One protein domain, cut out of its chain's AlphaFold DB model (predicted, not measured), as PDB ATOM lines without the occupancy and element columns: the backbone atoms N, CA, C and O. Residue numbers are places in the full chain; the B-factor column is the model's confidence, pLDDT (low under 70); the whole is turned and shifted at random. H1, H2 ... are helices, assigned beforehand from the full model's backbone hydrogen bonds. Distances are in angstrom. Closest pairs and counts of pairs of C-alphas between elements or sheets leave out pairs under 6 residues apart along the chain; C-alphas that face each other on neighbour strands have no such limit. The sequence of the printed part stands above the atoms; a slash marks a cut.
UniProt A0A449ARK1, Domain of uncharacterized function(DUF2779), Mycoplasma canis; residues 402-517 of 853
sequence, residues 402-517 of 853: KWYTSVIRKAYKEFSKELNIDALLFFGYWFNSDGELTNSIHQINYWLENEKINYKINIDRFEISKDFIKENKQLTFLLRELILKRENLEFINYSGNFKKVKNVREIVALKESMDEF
ATOM      1  N   LYS A 402     278.393 147.627 212.803       95.44
ATOM      2  CA  LYS A 402     279.341 146.889 213.656       95.44
ATOM      3  C   LYS A 402     278.686 146.168 214.834       95.44
ATOM      4  O   LYS A 402     279.204 145.154 215.298       95.44
ATOM      5  N   TRP A 403     277.574 146.691 215.348       95.94
ATOM      6  CA  TRP A 403     276.820 146.021 216.402       95.94
ATOM      7  C   TRP A 403     276.237 144.711 215.866       95.94
ATOM      8  O   TRP A 403     276.483 143.650 216.436       95.94
ATOM      9  N   TYR A 404     275.585 144.758 214.698       96.31
ATOM     10  CA  TYR A 404     275.030 143.566 214.052       96.31
ATOM     11  C   TYR A 404     276.110 142.541 213.683       96.31
ATOM     12  O   TYR A 404     275.926 141.350 213.937       96.31
ATOM     13  N   THR A 405     277.258 142.975 213.143       95.88
ATOM     14  CA  THR A 405     278.360 142.040 212.850       95.88
ATOM     15  C   THR A 405     278.914 141.403 214.125       95.88
ATOM     16  O   THR A 405     279.206 140.211 214.140       95.88
ATOM     17  N   SER A 406     278.975 142.136 215.241       95.81
ATOM     18  CA  SER A 406     279.400 141.592 216.540       95.81
ATOM     19  C   SER A 406     278.421 140.557 217.103       95.81
ATOM     20  O   SER A 406     278.860 139.506 217.574       95.81
ATOM     21  N   VAL A 407     277.109 140.796 216.977       95.69
ATOM     22  CA  VAL A 407     276.071 139.810 217.327       95.69
ATOM     23  C   VAL A 407     276.252 138.521 216.531       95.69
ATOM     24  O   VAL A 407     276.287 137.443 217.120       95.69
ATOM     25  N   ILE A 408     276.434 138.618 215.211       95.56
ATOM     26  CA  ILE A 408     276.625 137.449 214.337       95.56
ATOM     27  C   ILE A 408     277.870 136.658 214.741       95.56
ATOM     28  O   ILE A 408     277.805 135.437 214.886       95.56
ATOM     29  N   ARG A 409     279.002 137.332 214.965       94.00
ATOM     30  CA  ARG A 409     280.262 136.664 215.323       94.00
ATOM     31  C   ARG A 409     280.158 135.900 216.638       94.00
ATOM     32  O   ARG A 409     280.599 134.752 216.718       94.00
ATOM     33  N   LYS A 410     279.549 136.504 217.661       93.81
ATOM     34  CA  LYS A 410     279.362 135.846 218.957       93.81
ATOM     35  C   LYS A 410     278.327 134.719 218.884       93.81
ATOM     36  O   LYS A 410     278.577 133.636 219.405       93.81
ATOM     37  N   ALA A 411     277.235 134.920 218.145       93.50
ATOM     38  CA  ALA A 411     276.219 133.893 217.924       93.50
ATOM     39  C   ALA A 411     276.797 132.675 217.199       93.50
ATOM     40  O   ALA A 411     276.460 131.544 217.531       93.50
ATOM     41  N   TYR A 412     277.712 132.883 216.250       92.50
ATOM     42  CA  TYR A 412     278.405 131.782 215.593       92.50
ATOM     43  C   TYR A 412     279.233 130.968 216.593       92.50
ATOM     44  O   TYR A 412     279.165 129.743 216.598       92.50
ATOM     45  N   LYS A 413     279.990 131.626 217.476       90.19
ATOM     46  CA  LYS A 413     280.824 130.933 218.473       90.19
ATOM     47  C   LYS A 413     279.997 130.121 219.472       90.19
ATOM     48  O   LYS A 413     280.396 129.011 219.807       90.19
ATOM     49  N   GLU A 414     278.871 130.665 219.928       90.69
ATOM     50  CA  GLU A 414     278.069 130.055 220.998       90.69
ATOM     51  C   GLU A 414     276.966 129.118 220.498       90.69
ATOM     52  O   GLU A 414     276.679 128.120 221.154       90.69
ATOM     53  N   PHE A 415     276.356 129.412 219.347       89.94
ATOM     54  CA  PHE A 415     275.121 128.756 218.913       89.94
ATOM     55  C   PHE A 415     275.224 128.038 217.565       89.94
ATOM     56  O   PHE A 415     274.280 127.357 217.203       89.94
ATOM     57  N   SER A 416     276.323 128.121 216.805       86.94
ATOM     58  CA  SER A 416     276.371 127.487 215.466       86.94
ATOM     59  C   SER A 416     276.383 125.954 215.463       86.94
ATOM     60  O   SER A 416     276.128 125.356 214.422       86.94
ATOM     61  N   LYS A 417     276.739 125.317 216.585       83.75
ATOM     62  CA  LYS A 417     276.915 123.857 216.663       83.75
ATOM     63  C   LYS A 417     275.665 123.123 217.136       83.75
ATOM     64  O   LYS A 417     275.325 122.090 216.575       83.75
ATOM     65  N   GLU A 418     275.028 123.632 218.187       81.12
ATOM     66  CA  GLU A 418     273.890 122.992 218.846       81.12
ATOM     67  C   GLU A 418     272.850 124.038 219.245       81.12
ATOM     68  O   GLU A 418     273.183 125.182 219.579       81.12
ATOM     69  N   LEU A 419     271.577 123.633 219.235       83.50
ATOM     70  CA  LEU A 419     270.490 124.486 219.687       83.50
ATOM     71  C   LEU A 419     270.524 124.618 221.212       83.50
ATOM     72  O   LEU A 419     270.306 123.652 221.942       83.50
ATOM     73  N   ASN A 420     270.696 125.844 221.695       87.56
ATOM     74  CA  ASN A 420     270.558 126.158 223.110       87.56
ATOM     75  C   ASN A 420     269.137 126.664 223.399       87.56
ATOM     76  O   ASN A 420     268.830 127.837 223.191       87.56
ATOM     77  N   ILE A 421     268.272 125.762 223.876       86.19
ATOM     78  CA  ILE A 421     266.871 126.060 224.215       86.19
ATOM     79  C   ILE A 421     266.771 127.163 225.273       86.19
ATOM     80  O   ILE A 421     265.911 128.035 225.174       86.19
ATOM     81  N   ASP A 422     267.631 127.140 226.288       87.12
ATOM     82  CA  ASP A 422     267.539 128.114 227.371       87.12
ATOM     83  C   ASP A 422     267.969 129.507 226.887       87.12
ATOM     84  O   ASP A 422     267.327 130.492 227.235       87.12
ATOM     85  N   ALA A 423     268.970 129.601 226.004       89.44
ATOM     86  CA  ALA A 423     269.333 130.853 225.335       89.44
ATOM     87  C   ALA A 423     268.226 131.352 224.395       89.44
ATOM     88  O   ALA A 423     267.919 132.543 224.362       89.44
ATOM     89  N   LEU A 424     267.600 130.440 223.648       88.00
ATOM     90  CA  LEU A 424     266.467 130.740 222.777       88.00
ATOM     91  C   LEU A 424     265.304 131.350 223.544       88.00
ATOM     92  O   LEU A 424     264.759 132.366 223.107       88.00
ATOM     93  N   LEU A 425     264.964 130.746 224.683       84.75
ATOM     94  CA  LEU A 425     263.990 131.297 225.605       84.75
ATOM     95  C   LEU A 425     264.491 132.640 226.128       84.75
ATOM     96  O   LEU A 425     263.792 133.616 225.920       84.75
ATOM     97  N   PHE A 426     265.703 132.723 226.687       85.19
ATOM     98  CA  PHE A 426     266.291 133.931 227.281       85.19
ATOM     99  C   PHE A 426     266.216 135.175 226.382       85.19
ATOM    100  O   PHE A 426     265.823 136.232 226.866       85.19
ATOM    101  N   PHE A 427     266.542 135.053 225.092       84.50
ATOM    102  CA  PHE A 427     266.486 136.162 224.127       84.50
ATOM    103  C   PHE A 427     265.094 136.413 223.526       84.50
ATOM    104  O   PHE A 427     264.950 137.216 222.603       84.50
ATOM    105  N   GLY A 428     264.062 135.715 223.996       79.81
ATOM    106  CA  GLY A 428     262.677 136.033 223.673       79.81
ATOM    107  C   GLY A 428     262.303 137.469 223.998       79.81
ATOM    108  O   GLY A 428     262.891 138.099 224.874       79.81
ATOM    109  N   TYR A 429     261.281 137.994 223.328       72.12
ATOM    110  CA  TYR A 429     260.709 139.269 223.743       72.12
ATOM    111  C   TYR A 429     259.934 139.092 225.048       72.12
ATOM    112  O   TYR A 429     258.969 138.324 225.107       72.12
ATOM    113  N   TRP A 430     260.328 139.867 226.059       61.84
ATOM    114  CA  TRP A 430     259.623 140.010 227.330       61.84
ATOM    115  C   TRP A 430     259.087 141.431 227.427       61.84
ATOM    116  O   TRP A 430     259.847 142.392 227.584       61.84
ATOM    117  N   PHE A 431     257.774 141.573 227.328       53.16
ATOM    118  CA  PHE A 431     257.123 142.842 227.617       53.16
ATOM    119  C   PHE A 431     256.987 142.961 229.136       53.16
ATOM    120  O   PHE A 431     256.396 142.083 229.765       53.16
ATOM    121  N   ASN A 432     257.521 144.033 229.727       45.69
ATOM    122  CA  ASN A 432     257.059 144.451 231.050       45.69
ATOM    123  C   ASN A 432     255.595 144.929 230.936       45.69
ATOM    124  O   ASN A 432     255.039 145.002 229.835       45.69
ATOM    125  N   SER A 433     254.963 145.265 232.060       43.53
ATOM    126  CA  SER A 433     253.582 145.775 232.115       43.53
ATOM    127  C   SER A 433     253.285 146.940 231.154       43.53
ATOM    128  O   SER A 433     252.121 147.163 230.831       43.53
ATOM    129  N   ASP A 434     254.319 147.626 230.653       43.94
ATOM    130  CA  ASP A 434     254.220 148.815 229.802       43.94
ATOM    131  C   ASP A 434     254.457 148.539 228.302       43.94
ATOM    132  O   ASP A 434     254.268 149.426 227.470       43.94
ATOM    133  N   GLY A 435     254.798 147.303 227.911       48.59
ATOM    134  CA  GLY A 435     254.770 146.883 226.503       48.59
ATOM    135  C   GLY A 435     255.931 147.359 225.618       48.59
ATOM    136  O   GLY A 435     255.807 147.281 224.394       48.59
ATOM    137  N   GLU A 436     257.056 147.812 226.179       50.56
ATOM    138  CA  GLU A 436     258.194 148.301 225.384       50.56
ATOM    139  C   GLU A 436     259.179 147.203 224.930       50.56
ATOM    140  O   GLU A 436     259.472 146.245 225.645       50.56
ATOM    141  N   LEU A 437     259.747 147.388 223.729       54.88
ATOM    142  CA  LEU A 437     260.750 146.512 223.096       54.88
ATOM    143  C   LEU A 437     262.181 146.695 223.659       54.88
ATOM    144  O   LEU A 437     263.114 146.010 223.233       54.88
ATOM    145  N   THR A 438     262.375 147.644 224.580       56.72
ATOM    146  CA  THR A 438     263.670 148.134 225.093       56.72
ATOM    147  C   THR A 438     264.509 147.058 225.798       56.72
ATOM    148  O   THR A 438     265.738 147.154 225.826       56.72
ATOM    149  N   ASN A 439     263.890 145.977 226.279       66.56
ATOM    150  CA  ASN A 439     264.577 144.929 227.039       66.56
ATOM    151  C   ASN A 439     265.433 143.973 226.185       66.56
ATOM    152  O   ASN A 439     266.508 143.576 226.632       66.56
ATOM    153  N   SER A 440     265.027 143.620 224.959       75.31
ATOM    154  CA  SER A 440     265.770 142.641 224.138       75.31
ATOM    155  C   SER A 440     267.133 143.170 223.682       75.31
ATOM    156  O   SER A 440     268.129 142.454 223.746       75.31
ATOM    157  N   ILE A 441     267.217 144.447 223.291       82.81
ATOM    158  CA  ILE A 441     268.503 145.077 222.941       82.81
ATOM    159  C   ILE A 441     269.415 145.136 224.170       82.81
ATOM    160  O   ILE A 441     270.600 144.829 224.063       82.81
ATOM    161  N   HIS A 442     268.871 145.474 225.344       84.88
ATOM    162  CA  HIS A 442     269.636 145.470 226.589       84.88
ATOM    163  C   HIS A 442     270.183 144.075 226.923       84.88
ATOM    164  O   HIS A 442     271.362 143.947 227.241       84.88
ATOM    165  N   GLN A 443     269.374 143.020 226.776       85.75
ATOM    166  CA  GLN A 443     269.815 141.635 226.972       85.75
ATOM    167  C   GLN A 443     270.900 141.215 225.980       85.75
ATOM    168  O   GLN A 443     271.848 140.535 226.369       85.75
ATOM    169  N   ILE A 444     270.797 141.633 224.714       90.81
ATOM    170  CA  ILE A 444     271.838 141.370 223.715       90.81
ATOM    171  C   ILE A 444     273.116 142.134 224.056       90.81
ATOM    172  O   ILE A 444     274.189 141.552 223.959       90.81
ATOM    173  N   ASN A 445     273.033 143.395 224.486       92.81
ATOM    174  CA  ASN A 445     274.207 144.167 224.905       92.81
ATOM    175  C   ASN A 445     274.883 143.534 226.122       92.81
ATOM    176  O   ASN A 445     276.083 143.280 226.087       92.81
ATOM    177  N   TYR A 446     274.102 143.178 227.144       91.25
ATOM    178  CA  TYR A 446     274.597 142.441 228.302       91.25
ATOM    179  C   TYR A 446     275.254 141.123 227.881       91.25
ATOM    180  O   TYR A 446     276.362 140.810 228.313       91.25
ATOM    181  N   TRP A 447     274.622 140.368 226.980       94.00
ATOM    182  CA  TRP A 447     275.227 139.166 226.425       94.00
ATOM    183  C   TRP A 447     276.528 139.482 225.693       94.00
ATOM    184  O   TRP A 447     277.514 138.830 225.991       94.00
ATOM    185  N   LEU A 448     276.591 140.479 224.807       94.69
ATOM    186  CA  LEU A 448     277.805 140.870 224.077       94.69
ATOM    187  C   LEU A 448     278.966 141.220 225.021       94.69
ATOM    188  O   LEU A 448     280.088 140.786 224.760       94.69
ATOM    189  N   GLU A 449     278.686 141.922 226.119       94.81
ATOM    190  CA  GLU A 449     279.668 142.383 227.111       94.81
ATOM    191  C   GLU A 449     280.223 141.272 228.021       94.81
ATOM    192  O   GLU A 449     281.290 141.444 228.607       94.81
ATOM    193  N   ASN A 450     279.545 140.125 228.137       92.69
ATOM    194  CA  ASN A 450     279.909 139.064 229.084       92.69
ATOM    195  C   ASN A 450     280.357 137.777 228.380       92.69
ATOM    196  O   ASN A 450     279.674 137.277 227.492       92.69
ATOM    197  N   GLU A 451     281.471 137.173 228.798       84.69
ATOM    198  CA  GLU A 451     281.978 135.930 228.181       84.69
ATOM    199  C   GLU A 451     281.076 134.708 228.407       84.69
ATOM    200  O   GLU A 451     281.049 133.803 227.575       84.69
ATOM    201  N   LYS A 452     280.354 134.656 229.533       83.19
ATOM    202  CA  LYS A 452     279.434 133.565 229.876       83.19
ATOM    203  C   LYS A 452     278.168 134.120 230.510       83.19
ATOM    204  O   LYS A 452     278.242 134.926 231.434       83.19
ATOM    205  N   ILE A 453     277.021 133.626 230.056       88.50
ATOM    206  CA  ILE A 453     275.698 133.968 230.581       88.50
ATOM    207  C   ILE A 453     275.056 132.727 231.200       88.50
ATOM    208  O   ILE A 453     275.183 131.620 230.683       88.50
ATOM    209  N   ASN A 454     274.342 132.920 232.309       85.25
ATOM    210  CA  ASN A 454     273.428 131.916 232.836       85.25
ATOM    211  C   ASN A 454     272.020 132.191 232.295       85.25
ATOM    212  O   ASN A 454     271.370 133.137 232.737       85.25
ATOM    213  N   TYR A 455     271.546 131.362 231.367       86.31
ATOM    214  CA  TYR A 455     270.241 131.512 230.711       86.31
ATOM    215  C   TYR A 455     269.060 131.061 231.594       86.31
ATOM    216  O   TYR A 455     268.154 130.372 231.135       86.31
ATOM    217  N   LYS A 456     269.053 131.412 232.885       77.00
ATOM    218  CA  LYS A 456     267.887 131.167 233.745       77.00
ATOM    219  C   LYS A 456     266.738 132.058 233.302       77.00
ATOM    220  O   LYS A 456     266.921 133.269 233.193       77.00
ATOM    221  N   ILE A 457     265.557 131.469 233.121       69.62
ATOM    222  CA  ILE A 457     264.373 132.223 232.722       69.62
ATOM    223  C   ILE A 457     263.238 132.073 233.740       69.62
ATOM    224  O   ILE A 457     262.972 130.978 234.229       69.62
ATOM    225  N   ASN A 458     262.582 133.192 234.047       65.69
ATOM    226  CA  ASN A 458     261.275 133.245 234.695       65.69
ATOM    227  C   ASN A 458     260.347 134.003 233.745       65.69
ATOM    228  O   ASN A 458     260.603 135.169 233.446       65.69
ATOM    229  N   ILE A 459     259.360 133.306 233.188       67.56
ATOM    230  CA  ILE A 459     258.627 133.761 232.012       67.56
ATOM    231  C   ILE A 459     257.132 133.719 232.271       67.56
ATOM    232  O   ILE A 459     256.545 132.639 232.305       67.56
ATOM    233  N   ASP A 460     256.499 134.885 232.259       66.19
ATOM    234  CA  ASP A 460     255.038 134.973 232.176       66.19
ATOM    235  C   ASP A 460     254.546 135.065 230.722       66.19
ATOM    236  O   ASP A 460     253.428 134.659 230.399       66.19
ATOM    237  N   ARG A 461     255.382 135.572 229.806       70.38
ATOM    238  CA  ARG A 461     255.017 135.845 228.409       70.38
ATOM    239  C   ARG A 461     256.223 135.749 227.485       70.38
ATOM    240  O   ARG A 461     257.204 136.419 227.739       70.38
ATOM    241  N   PHE A 462     256.120 135.014 226.380       77.06
ATOM    242  CA  PHE A 462     257.190 134.886 225.382       77.06
ATOM    243  C   PHE A 462     256.657 135.086 223.961       77.06
ATOM    244  O   PHE A 462     255.589 134.569 223.602       77.06
ATOM    245  N   GLU A 463     257.428 135.790 223.134       76.12
ATOM    246  CA  GLU A 463     257.181 135.944 221.700       76.12
ATOM    247  C   GLU A 463     258.524 135.993 220.950       76.12
ATOM    248  O   GLU A 463     259.523 136.479 221.480       76.12
ATOM    249  N   ILE A 464     258.554 135.492 219.714       77.56
ATOM    250  CA  ILE A 464     259.649 135.721 218.758       77.56
ATOM    251  C   ILE A 464     259.262 136.905 217.853       77.56
ATOM    252  O   ILE A 464     258.084 137.245 217.742       77.56
ATOM    253  N   SER A 465     260.213 137.549 217.171       74.25
ATOM    254  CA  SER A 465     259.879 138.592 216.186       74.25
ATOM    255  C   SER A 465     259.197 137.975 214.973       74.25
ATOM    256  O   SER A 465     259.736 137.061 214.345       74.25
ATOM    257  N   LYS A 466     257.990 138.442 214.652       72.69
ATOM    258  CA  LYS A 466     257.208 137.956 213.503       72.69
ATOM    259  C   LYS A 466     257.665 138.556 212.174       72.69
ATOM    260  O   LYS A 466     257.217 138.109 211.127       72.69
ATOM    261  N   ASP A 467     258.521 139.575 212.229       70.31
ATOM    262  CA  ASP A 467     258.876 140.379 211.061       70.31
ATOM    263  C   ASP A 467     260.020 139.749 210.250       70.31
ATOM    264  O   ASP A 467     260.108 139.975 209.046       70.31
ATOM    265  N   PHE A 468     260.866 138.918 210.880       74.50
ATOM    266  CA  PHE A 468     262.050 138.323 210.232       74.50
ATOM    267  C   PHE A 468     262.160 136.805 210.362       74.50
ATOM    268  O   PHE A 468     262.975 136.196 209.668       74.50
ATOM    269  N   ILE A 469     261.359 136.191 211.236       74.56
ATOM    270  CA  ILE A 469     261.352 134.744 211.460       74.56
ATOM    271  C   ILE A 469     260.059 134.196 210.870       74.56
ATOM    272  O   ILE A 469     258.980 134.445 211.404       74.56
ATOM    273  N   LYS A 470     260.153 133.489 209.741       69.62
ATOM    274  CA  LYS A 470     258.976 133.004 209.006       69.62
ATOM    275  C   LYS A 470     258.201 131.981 209.839       69.62
ATOM    276  O   LYS A 470     256.984 132.068 209.967       69.62
ATOM    277  N   GLU A 471     258.932 131.097 210.504       71.25
ATOM    278  CA  GLU A 471     258.436 130.026 211.366       71.25
ATOM    279  C   GLU A 471     258.003 130.551 212.741       71.25
ATOM    280  O   GLU A 471     257.711 129.767 213.638       71.25
ATOM    281  N   ASN A 472     257.954 131.875 212.945       75.56
ATOM    282  CA  ASN A 472     257.677 132.498 214.237       75.56
ATOM    283  C   ASN A 472     256.495 131.866 214.969       75.56
ATOM    284  O   ASN A 472     256.605 131.583 216.160       75.56
ATOM    285  N   LYS A 473     255.369 131.680 214.269       76.69
ATOM    286  CA  LYS A 473     254.138 131.162 214.873       76.69
ATOM    287  C   LYS A 473     254.352 129.743 215.405       76.69
ATOM    288  O   LYS A 473     254.062 129.494 216.572       76.69
ATOM    289  N   GLN A 474     254.900 128.858 214.572       78.56
ATOM    290  CA  GLN A 474     255.181 127.459 214.907       78.56
ATOM    291  C   GLN A 474     256.260 127.348 215.985       78.56
ATOM    292  O   GLN A 474     256.084 126.650 216.976       78.56
ATOM    293  N   LEU A 475     257.342 128.118 215.868       80.50
ATOM    294  CA  LEU A 475     258.398 128.165 216.873       80.50
ATOM    295  C   LEU A 475     257.863 128.654 218.227       80.50
ATOM    296  O   LEU A 475     258.110 128.035 219.257       80.50
ATOM    297  N   THR A 476     257.080 129.734 218.234       81.38
ATOM    298  CA  THR A 476     256.441 130.253 219.452       81.38
ATOM    299  C   THR A 476     255.500 129.214 220.065       81.38
ATOM    300  O   THR A 476     255.441 129.088 221.285       81.38
ATOM    301  N   PHE A 477     254.782 128.453 219.240       81.00
ATOM    302  CA  PHE A 477     253.924 127.362 219.688       81.00
ATOM    303  C   PHE A 477     254.721 126.240 220.360       81.00
ATOM    304  O   PHE A 477     254.442 125.902 221.510       81.00
ATOM    305  N   LEU A 478     255.731 125.698 219.675       84.50
ATOM    306  CA  LEU A 478     256.550 124.587 220.169       84.50
ATOM    307  C   LEU A 478     257.246 124.959 221.479       84.50
ATOM    308  O   LEU A 478     257.302 124.172 222.420       84.50
ATOM    309  N   LEU A 479     257.724 126.201 221.584       84.25
ATOM    310  CA  LEU A 479     258.344 126.695 222.810       84.25
ATOM    311  C   LEU A 479     257.347 126.838 223.962       84.25
ATOM    312  O   LEU A 479     257.711 126.587 225.109       84.25
ATOM    313  N   ARG A 480     256.083 127.176 223.690       82.56
ATOM    314  CA  ARG A 480     255.035 127.166 224.722       82.56
ATOM    315  C   ARG A 480     254.711 125.757 225.181       82.56
ATOM    316  O   ARG A 480     254.634 125.535 226.383       82.56
ATOM    317  N   GLU A 481     254.562 124.816 224.253       85.25
ATOM    318  CA  GLU A 481     254.382 123.404 224.593       85.25
ATOM    319  C   GLU A 481     255.528 122.905 225.477       85.25
ATOM    320  O   GLU A 481     255.295 122.269 226.503       85.25
ATOM    321  N   LEU A 482     256.761 123.270 225.131       86.62
ATOM    322  CA  LEU A 482     257.938 122.945 225.922       86.62
ATOM    323  C   LEU A 482     257.879 123.532 227.341       86.62
ATOM    324  O   LEU A 482     258.177 122.819 228.300       86.62
ATOM    325  N   ILE A 483     257.497 124.805 227.489       84.88
ATOM    326  CA  ILE A 483     257.334 125.453 228.800       84.88
ATOM    327  C   ILE A 483     256.247 124.743 229.621       84.88
ATOM    328  O   ILE A 483     256.492 124.400 230.774       84.88
ATOM    329  N   LEU A 484     255.078 124.463 229.036       84.62
ATOM    330  CA  LEU A 484     253.983 123.788 229.745       84.62
ATOM    331  C   LEU A 484     254.361 122.362 230.166       84.62
ATOM    332  O   LEU A 484     254.121 121.988 231.313       84.62
ATOM    333  N   LYS A 485     255.041 121.595 229.304       84.75
ATOM    334  CA  LYS A 485     255.550 120.261 229.665       84.75
ATOM    335  C   LYS A 485     256.576 120.315 230.799       84.75
ATOM    336  O   LYS A 485     256.538 119.448 231.667       84.75
ATOM    337  N   ARG A 486     257.458 121.331 230.842       84.44
ATOM    338  CA  ARG A 486     258.389 121.551 231.975       84.44
ATOM    339  C   ARG A 486     257.643 121.760 233.302       84.44
ATOM    340  O   ARG A 486     258.186 121.434 234.353       84.44
ATOM    341  N   GLU A 487     256.408 122.249 233.252       84.50
ATOM    342  CA  GLU A 487     255.520 122.418 234.407       84.50
ATOM    343  C   GLU A 487     254.555 121.239 234.649       84.50
ATOM    344  O   GLU A 487     253.691 121.325 235.518       84.50
ATOM    345  N   ASN A 488     254.700 120.121 233.926       85.62
ATOM    346  CA  ASN A 488     253.779 118.973 233.948       85.62
ATOM    347  C   ASN A 488     252.338 119.308 233.518       85.62
ATOM    348  O   ASN A 488     251.380 118.707 234.005       85.62
ATOM    349  N   LEU A 489     252.179 120.247 232.585       82.81
ATOM    350  CA  LEU A 489     250.900 120.578 231.967       82.81
ATOM    351  C   LEU A 489     250.867 120.089 230.517       82.81
ATOM    352  O   LEU A 489     251.841 120.201 229.771       82.81
ATOM    353  N   GLU A 490     249.719 119.545 230.119       79.38
ATOM    354  CA  GLU A 490     249.425 119.257 228.715       79.38
ATOM    355  C   GLU A 490     249.431 120.567 227.911       79.38
ATOM    356  O   GLU A 490     249.201 121.634 228.471       79.38
ATOM    357  N   PHE A 491     249.683 120.506 226.606       80.50
ATOM    358  CA  PHE A 491     249.535 121.649 225.709       80.50
ATOM    359  C   PHE A 491     248.390 121.370 224.734       80.50
ATOM    360  O   PHE A 491     248.317 120.292 224.145       80.50
ATOM    361  N   ILE A 492     247.507 122.348 224.531       75.25
ATOM    362  CA  ILE A 492     246.373 122.224 223.611       75.25
ATOM    363  C   ILE A 492     246.311 123.465 222.716       75.25
ATOM    364  O   ILE A 492     246.315 124.595 223.204       75.25
ATOM    365  N   ASN A 493     246.239 123.251 221.397       76.19
ATOM    366  CA  ASN A 493     245.991 124.321 220.434       76.19
ATOM    367  C   ASN A 493     244.499 124.665 220.382       76.19
ATOM    368  O   ASN A 493     243.674 123.763 220.259       76.19
ATOM    369  N   TYR A 494     244.164 125.952 220.393       76.69
ATOM    370  CA  TYR A 494     242.787 126.424 220.277       76.69
ATOM    371  C   TYR A 494     242.618 127.308 219.055       76.69
ATOM    372  O   TYR A 494     243.472 128.146 218.764       76.69
ATOM    373  N   SER A 495     241.463 127.198 218.400       78.12
ATOM    374  CA  SER A 495     241.078 128.170 217.383       78.12
ATOM    375  C   SER A 495     241.022 129.584 217.972       78.12
ATOM    376  O   SER A 495     240.605 129.785 219.118       78.12
ATOM    377  N   GLY A 496     241.331 130.594 217.149       72.75
ATOM    378  CA  GLY A 496     241.080 132.003 217.474       72.75
ATOM    379  C   GLY A 496     239.607 132.296 217.796       72.75
ATOM    380  O   GLY A 496     239.295 133.318 218.416       72.75
ATOM    381  N   ASN A 497     238.706 131.377 217.430       76.94
ATOM    382  CA  ASN A 497     237.324 131.395 217.865       76.94
ATOM    383  C   ASN A 497     237.164 131.158 219.367       76.94
ATOM    384  O   ASN A 497     236.285 131.783 219.941       76.94
ATOM    385  N   PHE A 498     237.978 130.346 220.033       80.38
ATOM    386  CA  PHE A 498     237.850 130.129 221.476       80.38
ATOM    387  C   PHE A 498     238.369 131.333 222.280       80.38
ATOM    388  O   PHE A 498     237.591 132.044 222.917       80.38
ATOM    389  N   LYS A 499     239.669 131.639 222.169       77.19
ATOM    390  CA  LYS A 499     240.271 132.877 222.688       77.19
ATOM    391  C   LYS A 499     241.124 133.547 221.624       77.19
ATOM    392  O   LYS A 499     241.789 132.902 220.822       77.19
ATOM    393  N   LYS A 500     241.145 134.884 221.648       68.00
ATOM    394  CA  LYS A 500     241.987 135.674 220.740       68.00
ATOM    395  C   LYS A 500     243.456 135.296 220.931       68.00
ATOM    396  O   LYS A 500     243.925 135.238 222.063       68.00
ATOM    397  N   VAL A 501     244.195 135.210 219.825       58.47
ATOM    398  CA  VAL A 501     245.639 134.899 219.789       58.47
ATOM    399  C   VAL A 501     246.448 135.735 220.783       58.47
ATOM    400  O   VAL A 501     247.384 135.225 221.384       58.47
ATOM    401  N   LYS A 502     246.073 137.006 221.006       61.22
ATOM    402  CA  LYS A 502     246.745 137.892 221.972       61.22
ATOM    403  C   LYS A 502     246.640 137.422 223.432       61.22
ATOM    404  O   LYS A 502     247.583 137.628 224.176       61.22
ATOM    405  N   ASN A 503     245.532 136.783 223.816       56.44
ATOM    406  CA  ASN A 503     245.310 136.280 225.177       56.44
ATOM    407  C   ASN A 503     246.061 134.958 225.404       56.44
ATOM    408  O   ASN A 503     246.401 134.631 226.526       56.44
ATOM    409  N   VAL A 504     246.367 134.232 224.326       57.72
ATOM    410  CA  VAL A 504     247.202 133.019 224.339       57.72
ATOM    411  C   VAL A 504     248.703 133.368 224.335       57.72
ATOM    412  O   VAL A 504     249.556 132.484 224.307       57.72
ATOM    413  N   ARG A 505     249.068 134.662 224.329       63.22
ATOM    414  CA  ARG A 505     250.481 135.080 224.370       63.22
ATOM    415  C   ARG A 505     251.112 134.935 225.746       63.22
ATOM    416  O   ARG A 505     252.325 134.768 225.826       63.22
ATOM    417  N   GLU A 506     250.299 134.998 226.790       75.12
ATOM    418  CA  GLU A 506     250.724 134.865 228.180       75.12
ATOM    419  C   GLU A 506     250.575 133.410 228.619       75.12
ATOM    420  O   GLU A 506     249.536 132.789 228.399       75.12
ATOM    421  N   ILE A 507     251.626 132.861 229.231       78.69
ATOM    422  CA  ILE A 507     251.668 131.474 229.701       78.69
ATOM    423  C   ILE A 507     250.595 131.249 230.771       78.69
ATOM    424  O   ILE A 507     249.893 130.243 230.723       78.69
ATOM    425  N   VAL A 508     250.412 132.202 231.691       80.12
ATOM    426  CA  VAL A 508     249.380 132.132 232.740       80.12
ATOM    427  C   VAL A 508     247.976 132.121 232.132       80.12
ATOM    428  O   VAL A 508     247.198 131.209 232.396       80.12
ATOM    429  N   ALA A 509     247.674 133.068 231.242       80.06
ATOM    430  CA  ALA A 509     246.371 133.139 230.584       80.06
ATOM    431  C   ALA A 509     246.086 131.917 229.690       80.06
ATOM    432  O   ALA A 509     244.933 131.501 229.567       80.06
ATOM    433  N   LEU A 510     247.119 131.319 229.077       81.12
ATOM    434  CA  LEU A 510     246.993 130.056 228.349       81.12
ATOM    435  C   LEU A 510     246.579 128.917 229.288       81.12
ATOM    436  O   LEU A 510     245.647 128.195 228.947       81.12
ATOM    437  N   LYS A 511     247.196 128.786 230.470       83.44
ATOM    438  CA  LYS A 511     246.812 127.770 231.469       83.44
ATOM    439  C   LYS A 511     245.352 127.922 231.891       83.44
ATOM    440  O   LYS A 511     244.588 126.971 231.779       83.44
ATOM    441  N   GLU A 512     244.931 129.138 232.238       84.62
ATOM    442  CA  GLU A 512     243.527 129.430 232.569       84.62
ATOM    443  C   GLU A 512     242.580 129.074 231.417       84.62
ATOM    444  O   GLU A 512     241.504 128.516 231.617       84.62
ATOM    445  N   SER A 513     242.987 129.372 230.180       84.19
ATOM    446  CA  SER A 513     242.256 128.979 228.977       84.19
ATOM    447  C   SER A 513     242.131 127.473 228.810       84.19
ATOM    448  O   SER A 513     241.116 127.006 228.300       84.19
ATOM    449  N   MET A 514     243.163 126.722 229.180       83.69
ATOM    450  CA  MET A 514     243.139 125.273 229.095       83.69
ATOM    451  C   MET A 514     242.177 124.660 230.096       83.69
ATOM    452  O   MET A 514     241.426 123.756 229.732       83.69
ATOM    453  N   ASP A 515     242.170 125.180 231.315       86.12
ATOM    454  CA  ASP A 515     241.226 124.750 232.336       86.12
ATOM    455  C   ASP A 515     239.793 125.102 231.921       86.12
ATOM    456  O   ASP A 515     238.920 124.240 231.948       86.12
ATOM    457  N   GLU A 516     239.566 126.320 231.412       86.38
ATOM    458  CA  GLU A 516     238.270 126.741 230.865       86.38
ATOM    459  C   GLU A 516     237.796 125.810 229.738       86.38
ATOM    460  O   GLU A 516     236.644 125.384 229.740       86.38
ATOM    461  N   PHE A 517     238.676 125.452 228.799       87.38
ATOM    462  CA  PHE A 517     238.335 124.557 227.696       87.38
ATOM    463  C   PHE A 517     237.962 123.151 228.172       87.38
ATOM    464  O   PHE A 517     236.973 122.592 227.703       87.38
TER     465      PHE A 517
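Overview. This is residues 402 to 517 of the 853 residues of the protein "Domain of uncharacterized function(DUF2779)" of Mycoplasma canis (UniProt A0A449ARK1). The picture is an elongated string of short helices, with a tight link from H1 to H2 and long links between the later ones: H1 and H3 meet at one end, with the later part of H3 at the middle of H1, H2 and H4 lie nearest the middle, and H5 lies at the other end. Contacts between helices are few, and H1 and H3 are the one pair that touches. The printed part has 116 residues with five named helices, H1 to H5 in chain order, and no named strand; its class is all helix. It is only just compact, close to loose, with a radius of gyration of the C-alphas of 15.6 A and spans of 47 by 28 by 25 A.

Arrangement. Begin at H4, residues 472 to 486. It is close to but not clearly touching H2, residues 421 to 426, about perpendicular at 76 degrees; the closest C-alphas, of Leu 425 and Leu 479, are 7.8 A apart. H4 is likewise close to but not clearly touching H5, residues 507 to 517, about perpendicular at 80 degrees, with the closest C-alphas, of Arg 480 and Ile 507, 7.4 A apart. Next find H1, residues 402 to 415, which with residues 406 to 410 alone touches residues 444 to 448 of H3, residues 438 to 449. Their closest C-alphas, of Val 407 and Leu 448, are 7.0 A apart, at a steep tilt of 69.7 degrees, only just short of about perpendicular. In H1, H2, H4 and H5 every O i to N i+4 pair is within hydrogen-bond range; in H3, 7 of 8 are.

Along the chain. Find C-alpha 472 at (257.677, 132.498, 214.237); from there H4 runs 20.9 A. H1 starts at C-alpha 402, (279.341, 146.889, 213.656), and is 19.3 A long; H3 is 17.1 A and H5 15.2 A, ending at C-alpha 517, (238.335, 124.557, 227.696). H2 is 8.5 A.

Size, cuts and confidence. The C-alphas of Lys 402 and Glu 516, the two farthest apart, are 48.9 A apart. The printed part has no cut; the links H2 to H3, H3 to H4 and H4 to H5 are long. Confidence is under 70 at residues 430 to 439, 457 to 460, 470 and 500 to 505.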